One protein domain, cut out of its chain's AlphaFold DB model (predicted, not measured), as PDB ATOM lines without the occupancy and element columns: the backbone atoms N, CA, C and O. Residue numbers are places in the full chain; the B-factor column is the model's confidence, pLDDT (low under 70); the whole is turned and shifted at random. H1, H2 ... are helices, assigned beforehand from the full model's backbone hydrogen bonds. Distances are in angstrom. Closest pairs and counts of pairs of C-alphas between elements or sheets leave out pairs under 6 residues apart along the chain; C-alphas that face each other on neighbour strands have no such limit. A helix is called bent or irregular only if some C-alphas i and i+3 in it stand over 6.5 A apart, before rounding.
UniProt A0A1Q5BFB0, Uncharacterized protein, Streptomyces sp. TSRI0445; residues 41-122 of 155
ATOM      1  N   ALA A  41      20.749 -21.909-122.120       78.69
ATOM      2  CA  ALA A  41      20.590 -21.716-120.684       78.69
ATOM      3  C   ALA A  41      21.933 -21.601-119.936       78.69
ATOM      4  O   ALA A  41      22.100 -20.727-119.085       78.69
ATOM      5  N   GLU A  42      22.902 -22.470-120.229       83.19
ATOM      6  CA  GLU A  42      24.237 -22.419-119.615       83.19
ATOM      7  C   GLU A  42      25.014 -21.173-120.025       83.19
ATOM      8  O   GLU A  42      25.633 -20.539-119.171       83.19
ATOM      9  N   GLU A  43      24.946 -20.784-121.297       87.88
ATOM     10  CA  GLU A  43      25.583 -19.552-121.766       87.88
ATOM     11  C   GLU A  43      24.938 -18.300-121.158       87.88
ATOM     12  O   GLU A  43      25.650 -17.366-120.788       87.88
ATOM     13  N   LEU A  44      23.615 -18.294-120.948       83.94
ATOM     14  CA  LEU A  44      22.938 -17.202-120.243       83.94
ATOM     15  C   LEU A  44      23.424 -17.074-118.793       83.94
ATOM     16  O   LEU A  44      23.697 -15.958-118.346       83.94
ATOM     17  N   ARG A  45      23.580 -18.190-118.066       83.12
ATOM     18  CA  ARG A  45      24.142 -18.158-116.702       83.12
ATOM     19  C   ARG A  45      25.559 -17.585-116.700       83.12
ATOM     20  O   ARG A  45      25.827 -16.640-115.960       83.12
ATOM     21  N   LYS A  46      26.432 -18.083-117.586       87.38
ATOM     22  CA  LYS A  46      27.809 -17.580-117.741       87.38
ATOM     23  C   LYS A  46      27.841 -16.082-118.049       87.38
ATOM     24  O   LYS A  46      28.653 -15.360-117.479       87.38
ATOM     25  N   LEU A  47      26.952 -15.604-118.923       87.94
ATOM     26  CA  LEU A  47      26.839 -14.185-119.253       87.94
ATOM     27  C   LEU A  47      26.442 -13.355-118.030       87.94
ATOM     28  O   LEU A  47      27.070 -12.334-117.755       87.94
ATOM     29  N   VAL A  48      25.416 -13.784-117.292       86.00
ATOM     30  CA  VAL A  48      24.962 -13.089-116.078       86.00
ATOM     31  C   VAL A  48      26.080 -13.027-115.035       86.00
ATOM     32  O   VAL A  48      26.272 -11.977-114.417       86.00
ATOM     33  N   ASP A  49      26.844 -14.106-114.870       87.44
ATOM     34  CA  ASP A  49      28.001 -14.139-113.974       87.44
ATOM     35  C   ASP A  49      29.109 -13.184-114.431       87.44
ATOM     36  O   ASP A  49      29.533 -12.330-113.653       87.44
ATOM     37  N   ALA A  50      29.497 -13.222-115.709       91.56
ATOM     38  CA  ALA A  50      30.509 -12.321-116.261       91.56
ATOM     39  C   ALA A  50      30.110 -10.837-116.138       91.56
ATOM     40  O   ALA A  50      30.945  -9.977-115.842       91.56
ATOM     41  N   VAL A  51      28.824 -10.520-116.330       87.44
ATOM     42  CA  VAL A  51      28.288  -9.166-116.133       87.44
ATOM     43  C   VAL A  51      28.346  -8.769-114.658       87.44
ATOM     44  O   VAL A  51      28.783  -7.658-114.352       87.44
ATOM     45  N   ALA A  52      27.952  -9.651-113.738       83.88
ATOM     46  CA  ALA A  52      28.019  -9.386-112.301       83.88
ATOM     47  C   ALA A  52      29.465  -9.145-111.828       83.88
ATOM     48  O   ALA A  52      29.717  -8.188-111.085       83.88
ATOM     49  N   ASP A  53      30.417  -9.944-112.310       85.25
ATOM     50  CA  ASP A  53      31.848  -9.772-112.042       85.25
ATOM     51  C   ASP A  53      32.356  -8.438-112.594       85.25
ATOM     52  O   ASP A  53      33.054  -7.687-111.902       85.25
ATOM     53  N   LYS A  54      31.951  -8.078-113.820       84.94
ATOM     54  CA  LYS A  54      32.347  -6.805-114.427       84.94
ATOM     55  C   LYS A  54      31.787  -5.610-113.661       84.94
ATOM     56  O   LYS A  54      32.538  -4.671-113.390       84.94
ATOM     57  N   VAL A  55      30.513  -5.644-113.274       82.31
ATOM     58  CA  VAL A  55      29.893  -4.595-112.449       82.31
ATOM     59  C   VAL A  55      30.620  -4.469-111.111       82.31
ATOM     60  O   VAL A  55      30.950  -3.358-110.702       82.31
ATOM     61  N   SER A  56      30.955  -5.591-110.474       77.25
ATOM     62  CA  SER A  56      31.709  -5.605-109.212       77.25
ATOM     63  C   SER A  56      33.110  -4.999-109.374       77.25
ATOM     64  O   SER A  56      33.545  -4.214-108.532       77.25
ATOM     65  N   SER A  57      33.789  -5.267-110.497       77.50
ATOM     66  CA  SER A  57      35.098  -4.667-110.809       77.50
ATOM     67  C   SER A  57      35.048  -3.140-110.979       77.50
ATOM     68  O   SER A  57      36.028  -2.458-110.695       77.50
ATOM     69  N   LEU A  58      33.902  -2.588-111.398       75.31
ATOM     70  CA  LEU A  58      33.691  -1.146-111.576       75.31
ATOM     71  C   LEU A  58      33.274  -0.431-110.277       75.31
ATOM     72  O   LEU A  58      33.396   0.789-110.178       75.31
ATOM     73  N   GLN A  59      32.798  -1.167-109.266       62.50
ATOM     74  CA  GLN A  59      32.306  -0.605-108.000       62.50
ATOM     75  C   GLN A  59      33.409  -0.143-107.032       62.50
ATOM     76  O   GLN A  59      33.104   0.421-105.982       62.50
ATOM     77  N   THR A  60      34.681  -0.300-107.392       58.00
ATOM     78  CA  THR A  60      35.821   0.000-106.517       58.00
ATOM     79  C   THR A  60      36.662   1.093-107.190       58.00
ATOM     80  O   THR A  60      37.547   0.721-107.954       58.00
ATOM     81  N   PRO A  61      36.406   2.423-107.052       57.00
ATOM     82  CA  PRO A  61      35.867   3.179-105.908       57.00
ATOM     83  C   PRO A  61      34.777   4.240-106.258       57.00
ATOM     84  O   PRO A  61      34.517   5.145-105.467       57.00
ATOM     85  N   LEU A  62      34.141   4.184-107.435       58.88
ATOM     86  CA  LEU A  62      33.306   5.287-107.959       58.88
ATOM     87  C   LEU A  62      31.878   5.394-107.372       58.88
ATOM     88  O   LEU A  62      31.234   6.423-107.557       58.88
ATOM     89  N   PHE A  63      31.367   4.381-106.655       61.66
ATOM     90  CA  PHE A  63      29.929   4.290-106.310       61.66
ATOM     91  C   PHE A  63      29.616   3.979-104.836       61.66
ATOM     92  O   PHE A  63      28.585   3.370-104.541       61.66
ATOM     93  N   GLY A  64      30.463   4.425-103.902       61.84
ATOM     94  CA  GLY A  64      30.453   4.059-102.471       61.84
ATOM     95  C   GLY A  64      29.142   4.200-101.672       61.84
ATOM     96  O   GLY A  64      29.111   3.773-100.525       61.84
ATOM     97  N   VAL A  65      28.052   4.734-102.244       60.09
ATOM     98  CA  VAL A  65      26.733   4.855-101.586       60.09
ATOM     99  C   VAL A  65      25.628   4.008-102.254       60.09
ATOM    100  O   VAL A  65      24.655   3.654-101.597       60.09
ATOM    101  N   ALA A  66      25.776   3.604-103.525       61.12
ATOM    102  CA  ALA A  66      24.759   2.828-104.265       61.12
ATOM    103  C   ALA A  66      25.118   1.341-104.463       61.12
ATOM    104  O   ALA A  66      24.262   0.540-104.848       61.12
ATOM    105  N   ALA A  67      26.361   0.949-104.162       67.12
ATOM    106  CA  ALA A  67      26.837  -0.433-104.249       67.12
ATOM    107  C   ALA A  67      25.905  -1.490-103.598       67.12
ATOM    108  O   ALA A  67      25.634  -2.500-104.256       67.12
ATOM    109  N   PRO A  68      25.344  -1.291-102.382       71.06
ATOM    110  CA  PRO A  68      24.471  -2.300-101.774       71.06
ATOM    111  C   PRO A  68      23.135  -2.476-102.512       71.06
ATOM    112  O   PRO A  68      22.647  -3.599-102.620       71.06
ATOM    113  N   ALA A  69      22.563  -1.406-103.073       76.56
ATOM    114  CA  ALA A  69      21.313  -1.484-103.832       76.56
ATOM    115  C   ALA A  69      21.499  -2.243-105.155       76.56
ATOM    116  O   ALA A  69      20.672  -3.078-105.514       76.56
ATOM    117  N   VAL A  70      22.624  -2.017-105.842       76.69
ATOM    118  CA  VAL A  70      22.980  -2.753-107.064       76.69
ATOM    119  C   VAL A  70      23.203  -4.235-106.762       76.69
ATOM    120  O   VAL A  70      22.685  -5.088-107.480       76.69
ATOM    121  N   GLN A  71      23.906  -4.570-105.675       75.62
ATOM    122  CA  GLN A  71      24.071  -5.973-105.284       75.62
ATOM    123  C   GLN A  71      22.740  -6.647-104.943       75.62
ATOM    124  O   GLN A  71      22.534  -7.806-105.302       75.62
ATOM    125  N   GLN A  72      21.830  -5.937-104.274       83.38
ATOM    126  CA  GLN A  72      20.500  -6.456-103.971       83.38
ATOM    127  C   GLN A  72      19.693  -6.702-105.253       83.38
ATOM    128  O   GLN A  72      19.084  -7.763-105.384       83.38
ATOM    129  N   ALA A  73      19.746  -5.779-106.218       82.44
ATOM    130  CA  ALA A  73      19.097  -5.940-107.518       82.44
ATOM    131  C   ALA A  73      19.650  -7.149-108.291       82.44
ATOM    132  O   ALA A  73      18.874  -7.939-108.825       82.44
ATOM    133  N   ILE A  74      20.974  -7.356-108.285       81.25
ATOM    134  CA  ILE A  74      21.609  -8.532-108.907       81.25
ATOM    135  C   ILE A  74      21.133  -9.828-108.237       81.25
ATOM    136  O   ILE A  74      20.764 -10.773-108.931       81.25
ATOM    137  N   ARG A  75      21.100  -9.886-106.898       84.12
ATOM    138  CA  ARG A  75      20.623 -11.078-106.169       84.12
ATOM    139  C   ARG A  75      19.156 -11.370-106.459       84.12
ATOM    140  O   ARG A  75      18.806 -12.526-106.671       84.12
ATOM    141  N   GLN A  76      18.315 -10.336-106.498       85.62
ATOM    142  CA  GLN A  76      16.898 -10.477-106.830       85.62
ATOM    143  C   GLN A  76      16.709 -10.979-108.263       85.62
ATOM    144  O   GLN A  76      15.985 -11.952-108.466       85.62
ATOM    145  N   ALA A  77      17.414 -10.388-109.231       83.56
ATOM    146  CA  ALA A  77      17.386 -10.831-110.622       83.56
ATOM    147  C   ALA A  77      17.819 -12.299-110.755       83.56
ATOM    148  O   ALA A  77      17.082 -13.094-111.335       83.56
ATOM    149  N   LYS A  78      18.946 -12.691-110.139       80.62
ATOM    150  CA  LYS A  78      19.390 -14.095-110.103       80.62
ATOM    151  C   LYS A  78      18.324 -15.008-109.491       80.62
ATOM    152  O   LYS A  78      17.951 -15.997-110.107       80.62
ATOM    153  N   SER A  79      17.761 -14.641-108.338       84.25
ATOM    154  CA  SER A  79      16.748 -15.459-107.649       84.25
ATOM    155  C   SER A  79      15.444 -15.641-108.433       84.25
ATOM    156  O   SER A  79      14.766 -16.648-108.257       84.25
ATOM    157  N   ALA A  80      15.089 -14.685-109.293       83.38
ATOM    158  CA  ALA A  80      13.904 -14.771-110.139       83.38
ATOM    159  C   ALA A  80      14.156 -15.602-111.407       83.38
ATOM    160  O   ALA A  80      13.248 -16.272-111.894       83.38
ATOM    161  N   VAL A  81      15.381 -15.555-111.936       80.19
ATOM    162  CA  VAL A  81      15.753 -16.193-113.204       80.19
ATOM    163  C   VAL A  81      16.180 -17.649-113.011       80.19
ATOM    164  O   VAL A  81      15.782 -18.489-113.815       80.19
ATOM    165  N   GLU A  82      16.907 -17.979-111.940       82.44
ATOM    166  CA  GLU A  82      17.392 -19.346-111.683       82.44
ATOM    167  C   GLU A  82      16.269 -20.403-111.740       82.44
ATOM    168  O   GLU A  82      16.406 -21.370-112.490       82.44
ATOM    169  N   PRO A  83      15.097 -20.202-111.095       83.00
ATOM    170  CA  PRO A  83      14.012 -21.180-111.146       83.00
ATOM    171  C   PRO A  83      13.429 -21.357-112.550       83.00
ATOM    172  O   PRO A  83      12.903 -22.418-112.870       83.00
ATOM    173  N   VAL A  84      13.475 -20.320-113.391       80.94
ATOM    174  CA  VAL A  84      12.976 -20.387-114.772       80.94
ATOM    175  C   VAL A  84      13.942 -21.188-115.633       80.94
ATOM    176  O   VAL A  84      13.499 -22.038-116.410       80.94
ATOM    177  N   ILE A  85      15.245 -20.960-115.451       81.56
ATOM    178  CA  ILE A  85      16.296 -21.701-116.147       81.56
ATOM    179  C   ILE A  85      16.271 -23.181-115.755       81.56
ATOM    180  O   ILE A  85      16.322 -24.040-116.633       81.56
ATOM    181  N   GLU A  86      16.153 -23.500-114.466       83.50
ATOM    182  CA  GLU A  86      16.114 -24.892-113.995       83.50
ATOM    183  C   GLU A  86      14.866 -25.643-114.470       83.50
ATOM    184  O   GLU A  86      14.929 -26.828-114.797       83.50
ATOM    185  N   ARG A  87      13.716 -24.965-114.504       86.88
ATOM    186  CA  ARG A  87      12.418 -25.604-114.750       86.88
ATOM    187  C   ARG A  87      12.074 -25.701-116.234       86.88
ATOM    188  O   ARG A  87      11.292 -26.569-116.607       86.88
ATOM    189  N   ASN A  88      12.636 -24.820-117.067       86.31
ATOM    190  CA  ASN A  88      12.370 -24.765-118.506       86.31
ATOM    191  C   ASN A  88      13.637 -24.447-119.330       86.31
ATOM    192  O   ASN A  88      13.639 -23.470-120.086       86.31
ATOM    193  N   PRO A  89      14.714 -25.247-119.237       83.44
ATOM    194  CA  PRO A  89      15.958 -24.981-119.968       83.44
ATOM    195  C   PRO A  89      15.753 -24.920-121.492       83.44
ATOM    196  O   PRO A  89      16.304 -24.050-122.163       83.44
ATOM    197  N   GLN A  90      14.871 -25.764-122.027       86.00
ATOM    198  CA  GLN A  90      14.561 -25.854-123.454       86.00
ATOM    199  C   GLN A  90      13.919 -24.587-124.044       86.00
ATOM    200  O   GLN A  90      13.970 -24.382-125.256       86.00
ATOM    201  N   VAL A  91      13.312 -23.722-123.221       88.62
ATOM    202  CA  VAL A  91      12.734 -22.453-123.703       88.62
ATOM    203  C   VAL A  91      13.832 -21.535-124.234       88.62
ATOM    204  O   VAL A  91      13.622 -20.839-125.226       88.62
ATOM    205  N   PHE A  92      15.021 -21.570-123.632       86.12
ATOM    206  CA  PHE A  92      16.156 -20.762-124.075       86.12
ATOM    207  C   PHE A  92      16.709 -21.243-125.415       86.12
ATOM    208  O   PHE A  92      17.077 -20.413-126.245       86.12
ATOM    209  N   ASP A  93      16.682 -22.551-125.675       87.00
ATOM    210  CA  ASP A  93      17.068 -23.095-126.979       87.00
ATOM    211  C   ASP A  93      16.082 -22.658-128.076       87.00
ATOM    212  O   ASP A  93      16.499 -22.262-129.165       87.00
ATOM    213  N   HIS A  94      14.777 -22.632-127.776       88.69
ATOM    214  CA  HIS A  94      13.757 -22.135-128.708       88.69
ATOM    215  C   HIS A  94      13.891 -20.631-128.956       88.69
ATOM    216  O   HIS A  94      13.765 -20.182-130.092       88.69
ATOM    217  N   LEU A  95      14.175 -19.848-127.912       91.00
ATOM    218  CA  LEU A  95      14.439 -18.414-128.044       91.00
ATOM    219  C   LEU A  95      15.680 -18.149-128.902       91.00
ATOM    220  O   LEU A  95      15.651 -17.266-129.758       91.00
ATOM    221  N   ALA A  96      16.749 -18.924-128.712       89.25
ATOM    222  CA  ALA A  96      17.956 -18.821-129.525       89.25
ATOM    223  C   ALA A  96      17.682 -19.178-130.997       89.25
ATOM    224  O   ALA A  96      18.112 -18.455-131.898       89.25
ATOM    225  N   ALA A  97      16.921 -20.248-131.248       89.94
ATOM    226  CA  ALA A  97      16.509 -20.636-132.596       89.94
ATOM    227  C   ALA A  97      15.652 -19.548-133.266       89.94
ATOM    228  O   ALA A  97      15.993 -19.082-134.353       89.94
ATOM    229  N   ALA A  98      14.613 -19.060-132.581       92.19
ATOM    230  CA  ALA A  98      13.740 -17.999-133.083       92.19
ATOM    231  C   ALA A  98      14.504 -16.688-133.346       92.19
ATOM    232  O   ALA A  98      14.251 -15.999-134.334       92.19
ATOM    233  N   GLY A  99      15.478 -16.347-132.496       90.44
ATOM    234  CA  GLY A  99      16.354 -15.196-132.712       90.44
ATOM    235  C   GLY A  99      17.209 -15.331-133.976       90.44
ATOM    236  O   GLY A  99      17.341 -14.369-134.737       90.44
ATOM    237  N   ASN A 100      17.741 -16.526-134.243       93.38
ATOM    238  CA  ASN A 100      18.489 -16.803-135.470       93.38
ATOM    239  C   ASN A 100      17.600 -16.727-136.717       93.38
ATOM    240  O   ASN A 100      18.033 -16.174-137.730       93.38
ATOM    241  N   GLU A 101      16.365 -17.225-136.637       95.94
ATOM    242  CA  GLU A 101      15.378 -17.102-137.714       95.94
ATOM    243  C   GLU A 101      15.040 -15.636-138.000       95.94
ATOM    244  O   GLU A 101      15.059 -15.220-139.158       95.94
ATOM    245  N   LEU A 102      14.829 -14.819-136.963       95.44
ATOM    246  CA  LEU A 102      14.602 -13.381-137.115       95.44
ATOM    247  C   LEU A 102      15.798 -12.688-137.796       95.44
ATOM    248  O   LEU A 102      15.619 -11.889-138.716       95.44
ATOM    249  N   LEU A 103      17.025 -13.010-137.378       95.88
ATOM    250  CA  LEU A 103      18.258 -12.478-137.971       95.88
ATOM    251  C   LEU A 103      18.440 -12.900-139.432       95.88
ATOM    252  O   LEU A 103      18.953 -12.121-140.239       95.88
ATOM    253  N   ALA A 104      18.062 -14.132-139.769       96.44
ATOM    254  CA  ALA A 104      18.089 -14.632-141.138       96.44
ATOM    255  C   ALA A 104      17.031 -13.930-142.002       96.44
ATOM    256  O   ALA A 104      17.350 -13.469-143.096       96.44
ATOM    257  N   ALA A 105      15.812 -13.769-141.485       95.38
ATOM    258  CA  ALA A 105      14.741 -13.042-142.159       95.38
ATOM    259  C   ALA A 105      15.125 -11.578-142.411       95.38
ATOM    260  O   ALA A 105      14.919 -11.067-143.510       95.38
ATOM    261  N   TYR A 106      15.748 -10.919-141.431       93.81
ATOM    262  CA  TYR A 106      16.263  -9.563-141.594       93.81
ATOM    263  C   TYR A 106      17.344  -9.486-142.679       93.81
ATOM    264  O   TYR A 106      17.240  -8.652-143.577       93.81
ATOM    265  N   ARG A 107      18.351 -10.372-142.644       96.06
ATOM    266  CA  ARG A 107      19.397 -10.423-143.680       96.06
ATOM    267  C   ARG A 107      18.809 -10.653-145.069       96.06
ATOM    268  O   ARG A 107      19.130  -9.901-145.977       96.06
ATOM    269  N   SER A 108      17.882 -11.597-145.206       92.38
ATOM    270  CA  SER A 108      17.180 -11.855-146.468       92.38
ATOM    271  C   SER A 108      16.384 -10.637-146.950       92.38
ATOM    272  O   SER A 108      16.408 -10.304-148.136       92.38
ATOM    273  N   ALA A 109      15.712  -9.929-146.038       92.69
ATOM    274  CA  ALA A 109      15.003  -8.703-146.376       92.69
ATOM    275  C   ALA A 109      15.967  -7.619-146.883       92.69
ATOM    276  O   ALA A 109      15.664  -6.983-147.891       92.69
ATOM    277  N   VAL A 110      17.123  -7.436-146.233       94.50
ATOM    278  CA  VAL A 110      18.162  -6.472-146.636       94.50
ATOM    279  C   VAL A 110      18.804  -6.857-147.971       94.50
ATOM    280  O   VAL A 110      18.810  -6.039-148.887       94.50
ATOM    281  N   GLU A 111      19.250  -8.101-148.136       92.50
ATOM    282  CA  GLU A 111      19.800  -8.617-149.401       92.50
ATOM    283  C   GLU A 111      18.795  -8.458-150.554       92.50
ATOM    284  O   GLU A 111      19.156  -8.099-151.680       92.50
ATOM    285  N   GLY A 112      17.505  -8.661-150.270       83.31
ATOM    286  CA  GLY A 112      16.420  -8.420-151.212       83.31
ATOM    287  C   GLY A 112      16.243  -6.943-151.587       83.31
ATOM    288  O   GLY A 112      15.834  -6.663-152.715       83.31
ATOM    289  N   GLN A 113      16.540  -5.994-150.692       82.38
ATOM    290  CA  GLN A 113      16.564  -4.557-151.010       82.38
ATOM    291  C   GLN A 113      17.777  -4.212-151.878       82.38
ATOM    292  O   GLN A 113      17.615  -3.581-152.925       82.38
ATOM    293  N   GLU A 114      18.967  -4.673-151.486       87.38
ATOM    294  CA  GLU A 114      20.213  -4.424-152.220       87.38
ATOM    295  C   GLU A 114      20.123  -4.955-153.653       87.38
ATOM    296  O   GLU A 114      20.366  -4.218-154.610       87.38
ATOM    297  N   SER A 115      19.653  -6.195-153.817       81.62
ATOM    298  CA  SER A 115      19.480  -6.838-155.125       81.62
ATOM    299  C   SER A 115      18.509  -6.096-156.049       81.62
ATOM    300  O   SER A 115      18.639  -6.174-157.272       81.62
ATOM    301  N   ARG A 116      17.499  -5.402-155.505       76.62
ATOM    302  CA  ARG A 116      16.534  -4.645-156.321       76.62
ATOM    303  C   ARG A 116      17.130  -3.351-156.858       76.62
ATOM    304  O   ARG A 116      16.885  -3.005-158.014       76.62
ATOM    305  N   TRP A 117      17.920  -2.645-156.056       76.25
ATOM    306  CA  TRP A 117      18.547  -1.400-156.499       76.25
ATOM    307  C   TRP A 117      19.750  -1.641-157.419       76.25
ATOM    308  O   TRP A 117      19.870  -0.937-158.422       76.25
ATOM    309  N   THR A 118      20.555  -2.685-157.199       75.62
ATOM    310  CA  THR A 118      21.679  -3.035-158.099       75.62
ATOM    311  C   THR A 118      21.221  -3.576-159.456       75.62
ATOM    312  O   THR A 118      21.817  -3.274-160.491       75.62
ATOM    313  N   ARG A 119      20.089  -4.288-159.502       73.19
ATOM    314  CA  ARG A 119      19.496  -4.764-160.763       73.19
ATOM    315  C   ARG A 119      18.961  -3.627-161.641       73.19
ATOM    316  O   ARG A 119      18.916  -3.757-162.861       73.19
ATOM    317  N   THR A 120      18.589  -2.499-161.037       60.69
ATOM    318  CA  THR A 120      18.091  -1.329-161.777       60.69
ATOM    319  C   THR A 120      19.232  -0.585-162.486       60.69
ATOM    320  O   THR A 120      19.019   0.001-163.545       60.69
ATOM    321  N   THR A 121      20.464  -0.668-161.970       57.22
ATOM    322  CA  THR A 121      21.654  -0.069-162.600       57.22
ATOM    323  C   THR A 121      22.234  -0.896-163.752       57.22
ATOM    324  O   THR A 121      22.775  -0.317-164.689       57.22
ATOM    325  N   GLU A 122      22.066  -2.222-163.754       56.69
ATOM    326  CA  GLU A 122      22.510  -3.082-164.869       56.69
ATOM    327  C   GLU A 122      21.512  -3.111-166.045       56.69
ATOM    328  O   GLU A 122      21.908  -3.328-167.188       56.69
TER     329      GLU A 122
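AT A GLANCE: This is residues 41 to 122 of the 155 residues of an uncharacterized protein of Streptomyces sp. TSRI0445 (UniProt A0A1Q5BFB0). The model is an L: two helices, H1 and H2, run loosely side by side and opposite ways as one limb, and the long helix H3 leaves their shared end as the other limb. The corner is where Ala 41, at the start of H1, and the end of H2 come near the first turns of H3, and residues 97 to 122 of H3 stick out as a free arm. The printed part has 82 residues with three named helices in the order H1, H2, H3 and no named strand; its class is all helix. The whole is extended, with a radius of gyration of the C-alphas of 20.8 A, and flat, spanning 63 by 36 by 15 A.

IN THESE COORDINATES: H1 holds residues 41 to 62, from C-alpha 41 at (20.590, -21.716, -120.684), and measures 32.4 A from first to last C-alpha. It is irregular: C-alphas 58 and 61 are 7.5 A apart. H2 holds residues 67 to 87 and measures 30.9 A, with C-alpha 87 at (12.418, -25.604, -114.750). It is neither bent nor irregular, but only just: C-alphas 80 and 83 are 6.5 A apart. H3 holds residues 89 to 122, measures 50.4 A and ends with C-alpha 122 at (22.510, -3.082, -164.869).

HOW THE PARTS SIT: H1 and H2 form a helical hairpin and only just touch, with 3 pairs of C-alphas within 8 A. Their closest C-alphas, those of Ala 41 and Ile 85, are 6.2 A apart. Their lines stand at a shallow tilt of 4 degrees, opposite ways, and their centres are 12.1 A apart. H1 touches H3 with residue 41 alone, and H3 touches H1 with residues 89 to 93 alone; the closest C-alphas, those of Ala 41 and Phe 92, are 5.7 A apart. H1 and H3 are about perpendicular, at 87 degrees. H2 and H3 are close but not clearly touching, the closest C-alphas being those of Ile 85 and Phe 92 at 8.0 A, and they are about perpendicular, at 84 degrees. Of the O i to N i+4 pairs, 15 of 18 in H1, 15 of 17 in H2 and 27 of 30 in H3 are within hydrogen-bond range.

THE WHOLE: The two C-alphas farthest apart are those of Val 65 and Glu 122, at 63.9 A. The printed part has no cut, and both links, H1 to H2 and H2 to H3, are tight. Residues 60 to 66, of which 60 to 62 belong to H1, also stand free. The mean pLDDT of the printed part is 81.6, and residues 59 to 67 and 120 to 122 are under 70.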